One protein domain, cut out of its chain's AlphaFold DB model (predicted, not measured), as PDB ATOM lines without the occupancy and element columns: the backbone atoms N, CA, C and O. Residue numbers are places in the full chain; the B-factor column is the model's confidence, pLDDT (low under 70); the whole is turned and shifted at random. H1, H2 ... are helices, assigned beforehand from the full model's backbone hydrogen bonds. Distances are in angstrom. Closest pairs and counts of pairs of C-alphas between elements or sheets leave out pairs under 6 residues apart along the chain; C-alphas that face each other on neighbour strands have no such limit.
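This is residues 17 to 86 of the 116 residues of an uncharacterized protein of Streptomyces nanshensis (UniProt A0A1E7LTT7). Picture a long helical hairpin with one arm much longer than the other: the 43-residue helix H1 makes the length, and the short helix H2 folds back beside its last part after a loop. The first part of H1, residues 17 to 37, stands free and sticks out as a lone arm. The printed part has 70 residues with two named helices, H1 then H2, and no named strand; its class is all helix. It is extended, with a radius of gyration of the C-alphas of 19.8 A, and spans 64 by 21 by 11 A, a rod.

Find C-alpha 17 at (-11.766, 38.089, 19.875); from there H1, residues 17 to 59, runs 62.6 A to C-alpha 59 at (46.035, 17.240, 32.000). Next look at Pro 72, where H2, residues 72 to 86, begins; it runs 21.2 A to C-alpha 86 at (18.692, 21.236, 30.930).

Start at residues 49 to 57 of H1, the part with which alone it touches H2. The closest C-alphas of the two helices are those of Val 56 and Pro 72, 6.1 A apart. Their lines stand at a shallow tilt of 7 degrees, and they run opposite ways, a helical hairpin. In both H1 and H2, each O i to N i+4 pair is within hydrogen-bond range.

The two C-alphas farthest apart are those of Arg 17 and Glu 62, 64.5 A. Without residues 17 to 37, the body of 49 residues spans 34 by 22 by 11 A. The link from H1 to H2, residues 60 to 71, is long, and the printed part has no cut. Look in the B-factor column for the low confidence at residues 65 to 68, which are under 70; the mean pLDDT of the printed part is 81.6.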
ATOM      1  N   ARG A  17     -12.457  38.953  20.841       85.62
ATOM      2  CA  ARG A  17     -11.766  38.089  19.875       85.62
ATOM      3  C   ARG A  17     -10.420  38.677  19.463       85.62
ATOM      4  O   ARG A  17      -9.414  37.976  19.488       85.62
ATOM      5  N   ARG A  18     -10.381  39.977  19.163       85.12
ATOM      6  CA  ARG A  18      -9.146  40.667  18.776       85.12
ATOM      7  C   ARG A  18      -8.081  40.601  19.874       85.12
ATOM      8  O   ARG A  18      -6.935  40.273  19.583       85.12
ATOM      9  N   ARG A  19      -8.467  40.817  21.138       85.12
ATOM     10  CA  ARG A  19      -7.558  40.671  22.290       85.12
ATOM     11  C   ARG A  19      -7.046  39.240  22.445       85.12
ATOM     12  O   ARG A  19      -5.868  39.055  22.735       85.12
ATOM     13  N   ALA A  20      -7.894  38.233  22.232       81.94
ATOM     14  CA  ALA A  20      -7.477  36.832  22.281       81.94
ATOM     15  C   ALA A  20      -6.473  36.492  21.162       81.94
ATOM     16  O   ALA A  20      -5.452  35.857  21.419       81.94
ATOM     17  N   GLU A  21      -6.712  36.969  19.937       86.44
ATOM     18  CA  GLU A  21      -5.802  36.796  18.795       86.44
ATOM     19  C   GLU A  21      -4.453  37.514  19.001       86.44
ATOM     20  O   GLU A  21      -3.408  37.030  18.560       86.44
ATOM     21  N   GLU A  22      -4.452  38.679  19.647       84.06
ATOM     22  CA  GLU A  22      -3.235  39.420  20.007       84.06
ATOM     23  C   GLU A  22      -2.458  38.727  21.132       84.06
ATOM     24  O   GLU A  22      -1.240  38.575  21.027       84.06
ATOM     25  N   ALA A  23      -3.150  38.231  22.162       79.94
ATOM     26  CA  ALA A  23      -2.540  37.457  23.239       79.94
ATOM     27  C   ALA A  23      -1.897  36.163  22.715       79.94
ATOM     28  O   ALA A  23      -0.755  35.863  23.061       79.94
ATOM     29  N   ALA A  24      -2.578  35.440  21.818       79.81
ATOM     30  CA  ALA A  24      -2.036  34.239  21.185       79.81
ATOM     31  C   ALA A  24      -0.777  34.538  20.354       79.81
ATOM     32  O   ALA A  24       0.222  33.826  20.458       79.81
ATOM     33  N   ARG A  25      -0.781  35.627  19.571       78.19
ATOM     34  CA  ARG A  25       0.399  36.068  18.807       78.19
ATOM     35  C   ARG A  25       1.557  36.487  19.710       78.19
ATOM     36  O   ARG A  25       2.698  36.141  19.423       78.19
ATOM     37  N   SER A  26       1.273  37.193  20.804       82.06
ATOM     38  CA  SER A  26       2.287  37.568  21.792       82.06
ATOM     39  C   SER A  26       2.908  36.336  22.453       82.06
ATOM     40  O   SER A  26       4.132  36.229  22.510       82.06
ATOM     41  N   ALA A  27       2.088  35.369  22.873       73.75
ATOM     42  CA  ALA A  27       2.561  34.116  23.456       73.75
ATOM     43  C   ALA A  27       3.434  33.320  22.471       73.75
ATOM     44  O   ALA A  27       4.502  32.835  22.847       73.75
ATOM     45  N   ALA A  28       3.034  33.247  21.197       76.38
ATOM     46  CA  ALA A  28       3.842  32.623  20.152       76.38
ATOM     47  C   ALA A  28       5.189  33.343  19.958       76.38
ATOM     48  O   ALA A  28       6.231  32.695  19.896       76.38
ATOM     49  N   GLY A  29       5.192  34.680  19.929       80.06
ATOM     50  CA  GLY A  29       6.419  35.474  19.830       80.06
ATOM     51  C   GLY A  29       7.365  35.269  21.019       80.06
ATOM     52  O   GLY A  29       8.570  35.104  20.826       80.06
ATOM     53  N   GLN A  30       6.827  35.205  22.238       79.69
ATOM     54  CA  GLN A  30       7.603  34.914  23.447       79.69
ATOM     55  C   GLN A  30       8.194  33.500  23.408       79.69
ATOM     56  O   GLN A  30       9.381  33.330  23.674       79.69
ATOM     57  N   ALA A  31       7.415  32.492  23.005       73.88
ATOM     58  CA  ALA A  31       7.903  31.120  22.866       73.88
ATOM     59  C   ALA A  31       9.064  31.014  21.860       73.88
ATOM     60  O   ALA A  31      10.071  30.366  22.148       73.88
ATOM     61  N   VAL A  32       8.969  31.705  20.718       81.75
ATOM     62  CA  VAL A  32      10.057  31.780  19.727       81.75
ATOM     63  C   VAL A  32      11.298  32.458  20.315       81.75
ATOM     64  O   VAL A  32      12.411  31.966  20.131       81.75
ATOM     65  N   ALA A  33      11.135  33.549  21.068       79.38
ATOM     66  CA  ALA A  33      12.251  34.239  21.717       79.38
ATOM     67  C   ALA A  33      12.937  33.375  22.792       79.38
ATOM     68  O   ALA A  33      14.170  33.360  22.885       79.38
ATOM     69  N   HIS A  34      12.162  32.617  23.574       79.25
ATOM     70  CA  HIS A  34      12.691  31.655  24.540       79.25
ATOM     71  C   HIS A  34      13.455  30.525  23.848       79.25
ATOM     72  O   HIS A  34      14.566  30.213  24.272       79.25
ATOM     73  N   GLN A  35      12.924  29.973  22.753       79.06
ATOM     74  CA  GLN A  35      13.613  28.940  21.977       79.06
ATOM     75  C   GLN A  35      14.932  29.468  21.393       79.06
ATOM     76  O   GLN A  35      15.977  28.861  21.600       79.06
ATOM     77  N   ALA A  36      14.923  30.657  20.781       80.44
ATOM     78  CA  ALA A  36      16.134  31.284  20.248       80.44
ATOM     79  C   ALA A  36      17.181  31.609  21.332       80.44
ATOM     80  O   ALA A  36      18.375  31.713  21.048       80.44
ATOM     81  N   SER A  37      16.748  31.818  22.577       80.12
ATOM     82  CA  SER A  37      17.651  32.000  23.717       80.12
ATOM     83  C   SER A  37      18.217  30.661  24.194       80.12
ATOM     84  O   SER A  37      19.414  30.567  24.449       80.12
ATOM     85  N   ALA A  38      17.388  29.615  24.255       82.25
ATOM     86  CA  ALA A  38      17.817  28.260  24.593       82.25
ATOM     87  C   ALA A  38      18.839  27.713  23.585       82.25
ATOM     88  O   ALA A  38      19.859  27.158  23.991       82.25
ATOM     89  N   ASP A  39      18.626  27.944  22.287       84.06
ATOM     90  CA  ASP A  39      19.558  27.523  21.236       84.06
ATOM     91  C   ASP A  39      20.918  28.224  21.379       84.06
ATOM     92  O   ASP A  39      21.966  27.587  21.272       84.06
ATOM     93  N   ARG A  40      20.922  29.523  21.713       85.62
ATOM     94  CA  ARG A  40      22.160  30.269  21.990       85.62
ATOM     95  C   ARG A  40      22.921  29.710  23.191       85.62
ATOM     96  O   ARG A  40      24.137  29.544  23.113       85.62
ATOM     97  N   TRP A  41      22.219  29.391  24.277       87.00
ATOM     98  CA  TRP A  41      22.832  28.777  25.456       87.00
ATOM     99  C   TRP A  41      23.375  27.380  25.173       87.00
ATOM    100  O   TRP A  41      24.460  27.053  25.645       87.00
ATOM    101  N   LYS A  42      22.672  26.584  24.361       86.75
ATOM    102  CA  LYS A  42      23.138  25.262  23.939       86.75
ATOM    103  C   LYS A  42      24.466  25.349  23.184       86.75
ATOM    104  O   LYS A  42      25.410  24.657  23.548       86.75
ATOM    105  N   VAL A  43      24.564  26.247  22.203       88.50
ATOM    106  CA  VAL A  43      25.809  26.460  21.442       88.50
ATOM    107  C   VAL A  43      26.953  26.906  22.360       88.50
ATOM    108  O   VAL A  43      28.067  26.396  22.258       88.50
ATOM    109  N   ALA A  44      26.689  27.832  23.287       89.06
ATOM    110  CA  ALA A  44      27.697  28.289  24.245       89.06
ATOM    111  C   ALA A  44      28.159  27.163  25.189       89.06
ATOM    112  O   ALA A  44      29.355  27.036  25.463       89.06
ATOM    113  N   PHE A  45      27.228  26.326  25.654       90.12
ATOM    114  CA  PHE A  45      27.525  25.168  26.493       90.12
ATOM    115  C   PHE A  45      28.383  24.137  25.755       90.12
ATOM    116  O   PHE A  45      29.393  23.699  26.296       90.12
ATOM    117  N   GLU A  46      28.033  23.787  24.516       88.38
ATOM    118  CA  GLU A  46      28.807  22.846  23.695       88.38
ATOM    119  C   GLU A  46      30.237  23.354  23.447       88.38
ATOM    120  O   GLU A  46      31.201  22.596  23.573       88.38
ATOM    121  N   ALA A  47      30.396  24.655  23.181       91.25
ATOM    122  CA  ALA A  47      31.711  25.270  23.025       91.25
ATOM    123  C   ALA A  47      32.552  25.178  24.311       91.25
ATOM    124  O   ALA A  47      33.739  24.845  24.254       91.25
ATOM    125  N   LEU A  48      31.948  25.440  25.475       88.44
ATOM    126  CA  LEU A  48      32.622  25.323  26.769       88.44
ATOM    127  C   LEU A  48      32.974  23.864  27.091       88.44
ATOM    128  O   LEU A  48      34.096  23.583  27.508       88.44
ATOM    129  N   ALA A  49      32.050  22.934  26.850       88.69
ATOM    130  CA  ALA A  49      32.257  21.502  27.040       88.69
ATOM    131  C   ALA A  49      33.454  20.995  26.221       88.69
ATOM    132  O   ALA A  49      34.316  20.299  26.758       88.69
ATOM    133  N   GLY A  50      33.570  21.421  24.958       85.44
ATOM    134  CA  GLY A  50      34.723  21.099  24.117       85.44
ATOM    135  C   GLY A  50      36.044  21.658  24.659       85.44
ATOM    136  O   GLY A  50      37.063  20.963  24.660       85.44
ATOM    137  N   GLN A  51      36.047  22.889  25.186       88.44
ATOM    138  CA  GLN A  51      37.242  23.474  25.814       88.44
ATOM    139  C   GLN A  51      37.669  22.703  27.068       88.44
ATOM    140  O   GLN A  51      38.863  22.449  27.254       88.44
ATOM    141  N   VAL A  52      36.704  22.303  27.902       85.94
ATOM    142  CA  VAL A  52      36.949  21.496  29.104       85.94
ATOM    143  C   VAL A  52      37.510  20.129  28.724       85.94
ATOM    144  O   VAL A  52      38.548  19.744  29.254       85.94
ATOM    145  N   GLN A  53      36.915  19.432  27.753       82.69
ATOM    146  CA  GLN A  53      37.432  18.147  27.274       82.69
ATOM    147  C   GLN A  53      38.869  18.264  26.750       82.69
ATOM    148  O   GLN A  53      39.725  17.449  27.095       82.69
ATOM    149  N   ALA A  54      39.174  19.312  25.980       84.31
ATOM    150  CA  ALA A  54      40.526  19.548  25.484       84.31
ATOM    151  C   ALA A  54      41.525  19.836  26.622       84.31
ATOM    152  O   ALA A  54      42.671  19.386  26.571       84.31
ATOM    153  N   ALA A  55      41.115  20.583  27.650       84.50
ATOM    154  CA  ALA A  55      41.940  20.850  28.826       84.50
ATOM    155  C   ALA A  55      42.188  19.583  29.659       84.50
ATOM    156  O   ALA A  55      43.327  19.313  30.039       84.50
ATOM    157  N   VAL A  56      41.149  18.775  29.872       83.88
ATOM    158  CA  VAL A  56      41.234  17.502  30.597       83.88
ATOM    159  C   VAL A  56      42.131  16.514  29.853       83.88
ATOM    160  O   VAL A  56      43.021  15.929  30.468       83.88
ATOM    161  N   GLY A  57      41.997  16.408  28.527       80.25
ATOM    162  CA  GLY A  57      42.871  15.573  27.700       80.25
ATOM    163  C   GLY A  57      44.353  15.952  27.806       80.25
ATOM    164  O   GLY A  57      45.207  15.074  27.827       80.25
ATOM    165  N   ARG A  58      44.672  17.247  27.954       82.81
ATOM    166  CA  ARG A  58      46.054  17.713  28.187       82.81
ATOM    167  C   ARG A  58      46.558  17.453  29.606       82.81
ATOM    168  O   ARG A  58      47.759  17.313  29.796       82.81
ATOM    169  N   SER A  59      45.664  17.427  30.593       78.00
ATOM    170  CA  SER A  59      46.035  17.240  32.000       78.00
ATOM    171  C   SER A  59      46.493  15.817  32.327       78.00
ATOM    172  O   SER A  59      47.176  15.624  33.327       78.00
ATOM    173  N   GLY A  60      46.114  14.826  31.508       70.06
ATOM    174  CA  GLY A  60      46.448  13.421  31.754       70.06
ATOM    175  C   GLY A  60      45.862  12.872  33.058       70.06
ATOM    176  O   GLY A  60      46.403  11.923  33.615       70.06
ATOM    177  N   ALA A  61      44.793  13.486  33.579       75.50
ATOM    178  CA  ALA A  61      44.189  13.091  34.842       75.50
ATOM    179  C   ALA A  61      43.633  11.659  34.765       75.50
ATOM    180  O   ALA A  61      42.709  11.372  33.999       75.50
ATOM    181  N   GLU A  62      44.195  10.767  35.576       76.75
ATOM    182  CA  GLU A  62      43.731   9.387  35.705       76.75
ATOM    183  C   GLU A  62      42.447   9.291  36.532       76.75
ATOM    184  O   GLU A  62      42.090  10.194  37.300       76.75
ATOM    185  N   HIS A  63      41.739   8.172  36.365       76.06
ATOM    186  CA  HIS A  63      40.529   7.910  37.130       76.06
ATOM    187  C   HIS A  63      40.838   7.743  38.622       76.06
ATOM    188  O   HIS A  63      41.747   7.002  38.993       76.06
ATOM    189  N   ARG A  64      40.063   8.404  39.489       75.56
ATOM    190  CA  ARG A  64      40.140   8.258  40.946       75.56
ATOM    191  C   ARG A  64      38.758   7.965  41.516       75.56
ATOM    192  O   ARG A  64      37.859   8.802  41.433       75.56
ATOM    193  N   ASP A  65      38.620   6.818  42.170       67.81
ATOM    194  CA  ASP A  65      37.434   6.505  42.963       67.81
ATOM    195  C   ASP A  65      37.407   7.391  44.221       67.81
ATOM    196  O   ASP A  65      38.398   7.495  44.943       67.81
ATOM    197  N   GLY A  66      36.294   8.097  44.457       66.06
ATOM    198  CA  GLY A  66      36.179   9.060  45.569       66.06
ATOM    199  C   GLY A  66      35.402  10.350  45.275       66.06
ATOM    200  O   GLY A  66      35.455  11.294  46.057       66.06
ATOM    201  N   GLY A  67      34.676  10.420  44.158       65.00
ATOM    202  CA  GLY A  67      33.669  11.459  43.901       65.00
ATOM    203  C   GLY A  67      34.149  12.671  43.096       65.00
ATOM    204  O   GLY A  67      33.360  13.218  42.336       65.00
ATOM    205  N   ARG A  68      35.429  13.066  43.179       66.06
ATOM    206  CA  ARG A  68      36.006  14.145  42.343       66.06
ATOM    207  C   ARG A  68      37.095  13.609  41.439       66.06
ATOM    208  O   ARG A  68      38.287  13.835  41.645       66.06
ATOM    209  N   CYS A  69      36.652  12.847  40.457       76.81
ATOM    210  CA  CYS A  69      37.516  12.346  39.417       76.81
ATOM    211  C   CYS A  69      37.582  13.357  38.266       76.81
ATOM    212  O   CYS A  69      36.553  13.746  37.720       76.81
ATOM    213  N   GLY A  70      38.794  13.792  37.918       75.62
ATOM    214  CA  GLY A  70      39.041  14.739  36.828       75.62
ATOM    215  C   GLY A  70      39.319  14.074  35.481       75.62
ATOM    216  O   GLY A  70      39.778  14.760  34.574       75.62
ATOM    217  N   CYS A  71      39.105  12.763  35.352       83.06
ATOM    218  CA  CYS A  71      39.411  12.032  34.128       83.06
ATOM    219  C   CYS A  71      38.415  12.361  32.994       83.06
ATOM    220  O   CYS A  71      37.301  12.832  33.262       83.06
ATOM    221  N   PRO A  72      38.777  12.093  31.723       83.25
ATOM    222  CA  PRO A  72      37.921  12.392  30.576       83.25
ATOM    223  C   PRO A  72      36.514  11.788  30.670       83.25
ATOM    224  O   PRO A  72      35.541  12.481  30.385       83.25
ATOM    225  N   SER A  73      36.389  10.537  31.123       83.88
ATOM    226  CA  SER A  73      35.100   9.835  31.197       83.88
ATOM    227  C   SER A  73      34.179  10.390  32.287       83.88
ATOM    228  O   SER A  73      32.973  10.502  32.075       83.88
ATOM    229  N   CYS A  74      34.721  10.796  33.440       85.00
ATOM    230  CA  CYS A  74      33.929  11.450  34.485       85.00
ATOM    231  C   CYS A  74      33.448  12.841  34.054       85.00
ATOM    232  O   CYS A  74      32.306  13.206  34.342       85.00
ATOM    233  N   TRP A  75      34.274  13.591  33.321       85.56
ATOM    234  CA  TRP A  75      33.863  14.867  32.735       85.56
ATOM    235  C   TRP A  75      32.807  14.702  31.647       85.56
ATOM    236  O   TRP A  75      31.841  15.461  31.623       85.56
ATOM    237  N   GLU A  76      32.950  13.702  30.779       85.88
ATOM    238  CA  GLU A  76      31.950  13.372  29.765       85.88
ATOM    239  C   GLU A  76      30.600  13.038  30.409       85.88
ATOM    240  O   GLU A  76      29.594  13.661  30.075       85.88
ATOM    241  N   ALA A  77      30.584  12.155  31.413       86.75
ATOM    242  CA  ALA A  77      29.368  11.806  32.142       86.75
ATOM    243  C   ALA A  77      28.703  13.027  32.809       86.75
ATOM    244  O   ALA A  77      27.476  13.157  32.785       86.75
ATOM    245  N   LEU A  78      29.497  13.941  33.377       85.62
ATOM    246  CA  LEU A  78      28.998  15.179  33.979       85.62
ATOM    247  C   LEU A  78      28.387  16.121  32.929       85.62
ATOM    248  O   LEU A  78      27.284  16.629  33.132       85.62
ATOM    249  N   ILE A  79      29.060  16.318  31.792       86.00
ATOM    250  CA  ILE A  79      28.561  17.135  30.676       86.00
ATOM    251  C   ILE A  79      27.244  16.559  30.143       86.00
ATOM    252  O   ILE A  79      26.278  17.304  29.964       86.00
ATOM    253  N   THR A  80      27.169  15.240  29.938       85.69
ATOM    254  CA  THR A  80      25.945  14.563  29.490       85.69
ATOM    255  C   THR A  80      24.812  14.751  30.490       85.69
ATOM    256  O   THR A  80      23.708  15.117  30.090       85.69
ATOM    257  N   ARG A  81      25.075  14.573  31.789       85.69
ATOM    258  CA  ARG A  81      24.072  14.775  32.840       85.69
ATOM    259  C   ARG A  81      23.513  16.197  32.826       85.69
ATOM    260  O   ARG A  81      22.296  16.362  32.815       85.69
ATOM    261  N   LEU A  82      24.381  17.209  32.769       85.12
ATOM    262  CA  LEU A  82      23.969  18.617  32.704       85.12
ATOM    263  C   LEU A  82      23.142  18.908  31.444       85.12
ATOM    264  O   LEU A  82      22.116  19.587  31.513       85.12
ATOM    265  N   ALA A  83      23.537  18.346  30.298       83.19
ATOM    266  CA  ALA A  83      22.783  18.477  29.056       83.19
ATOM    267  C   ALA A  83      21.390  17.826  29.144       83.19
ATOM    268  O   ALA A  83      20.434  18.355  28.572       83.19
ATOM    269  N   THR A  84      21.251  16.701  29.854       80.88
ATOM    270  CA  THR A  84      19.959  16.039  30.093       80.88
ATOM    271  C   THR A  84      19.088  16.818  31.082       80.88
ATOM    272  O   THR A  84      17.902  17.011  30.819       80.88
ATOM    273  N   GLU A  85      19.650  17.320  32.183       81.88
ATOM    274  CA  GLU A  85      18.922  18.123  33.179       81.88
ATOM    275  C   GLU A  85      18.355  19.414  32.565       81.88
ATOM    276  O   GLU A  85      17.193  19.760  32.804       81.88
ATOM    277  N   ALA A  86      19.127  20.063  31.687       71.50
ATOM    278  CA  ALA A  86      18.692  21.236  30.930       71.50
ATOM    279  C   ALA A  86      17.535  20.938  29.953       71.50
ATOM    280  O   ALA A  86      16.714  21.812  29.673       71.50
TER     281      ALA A  86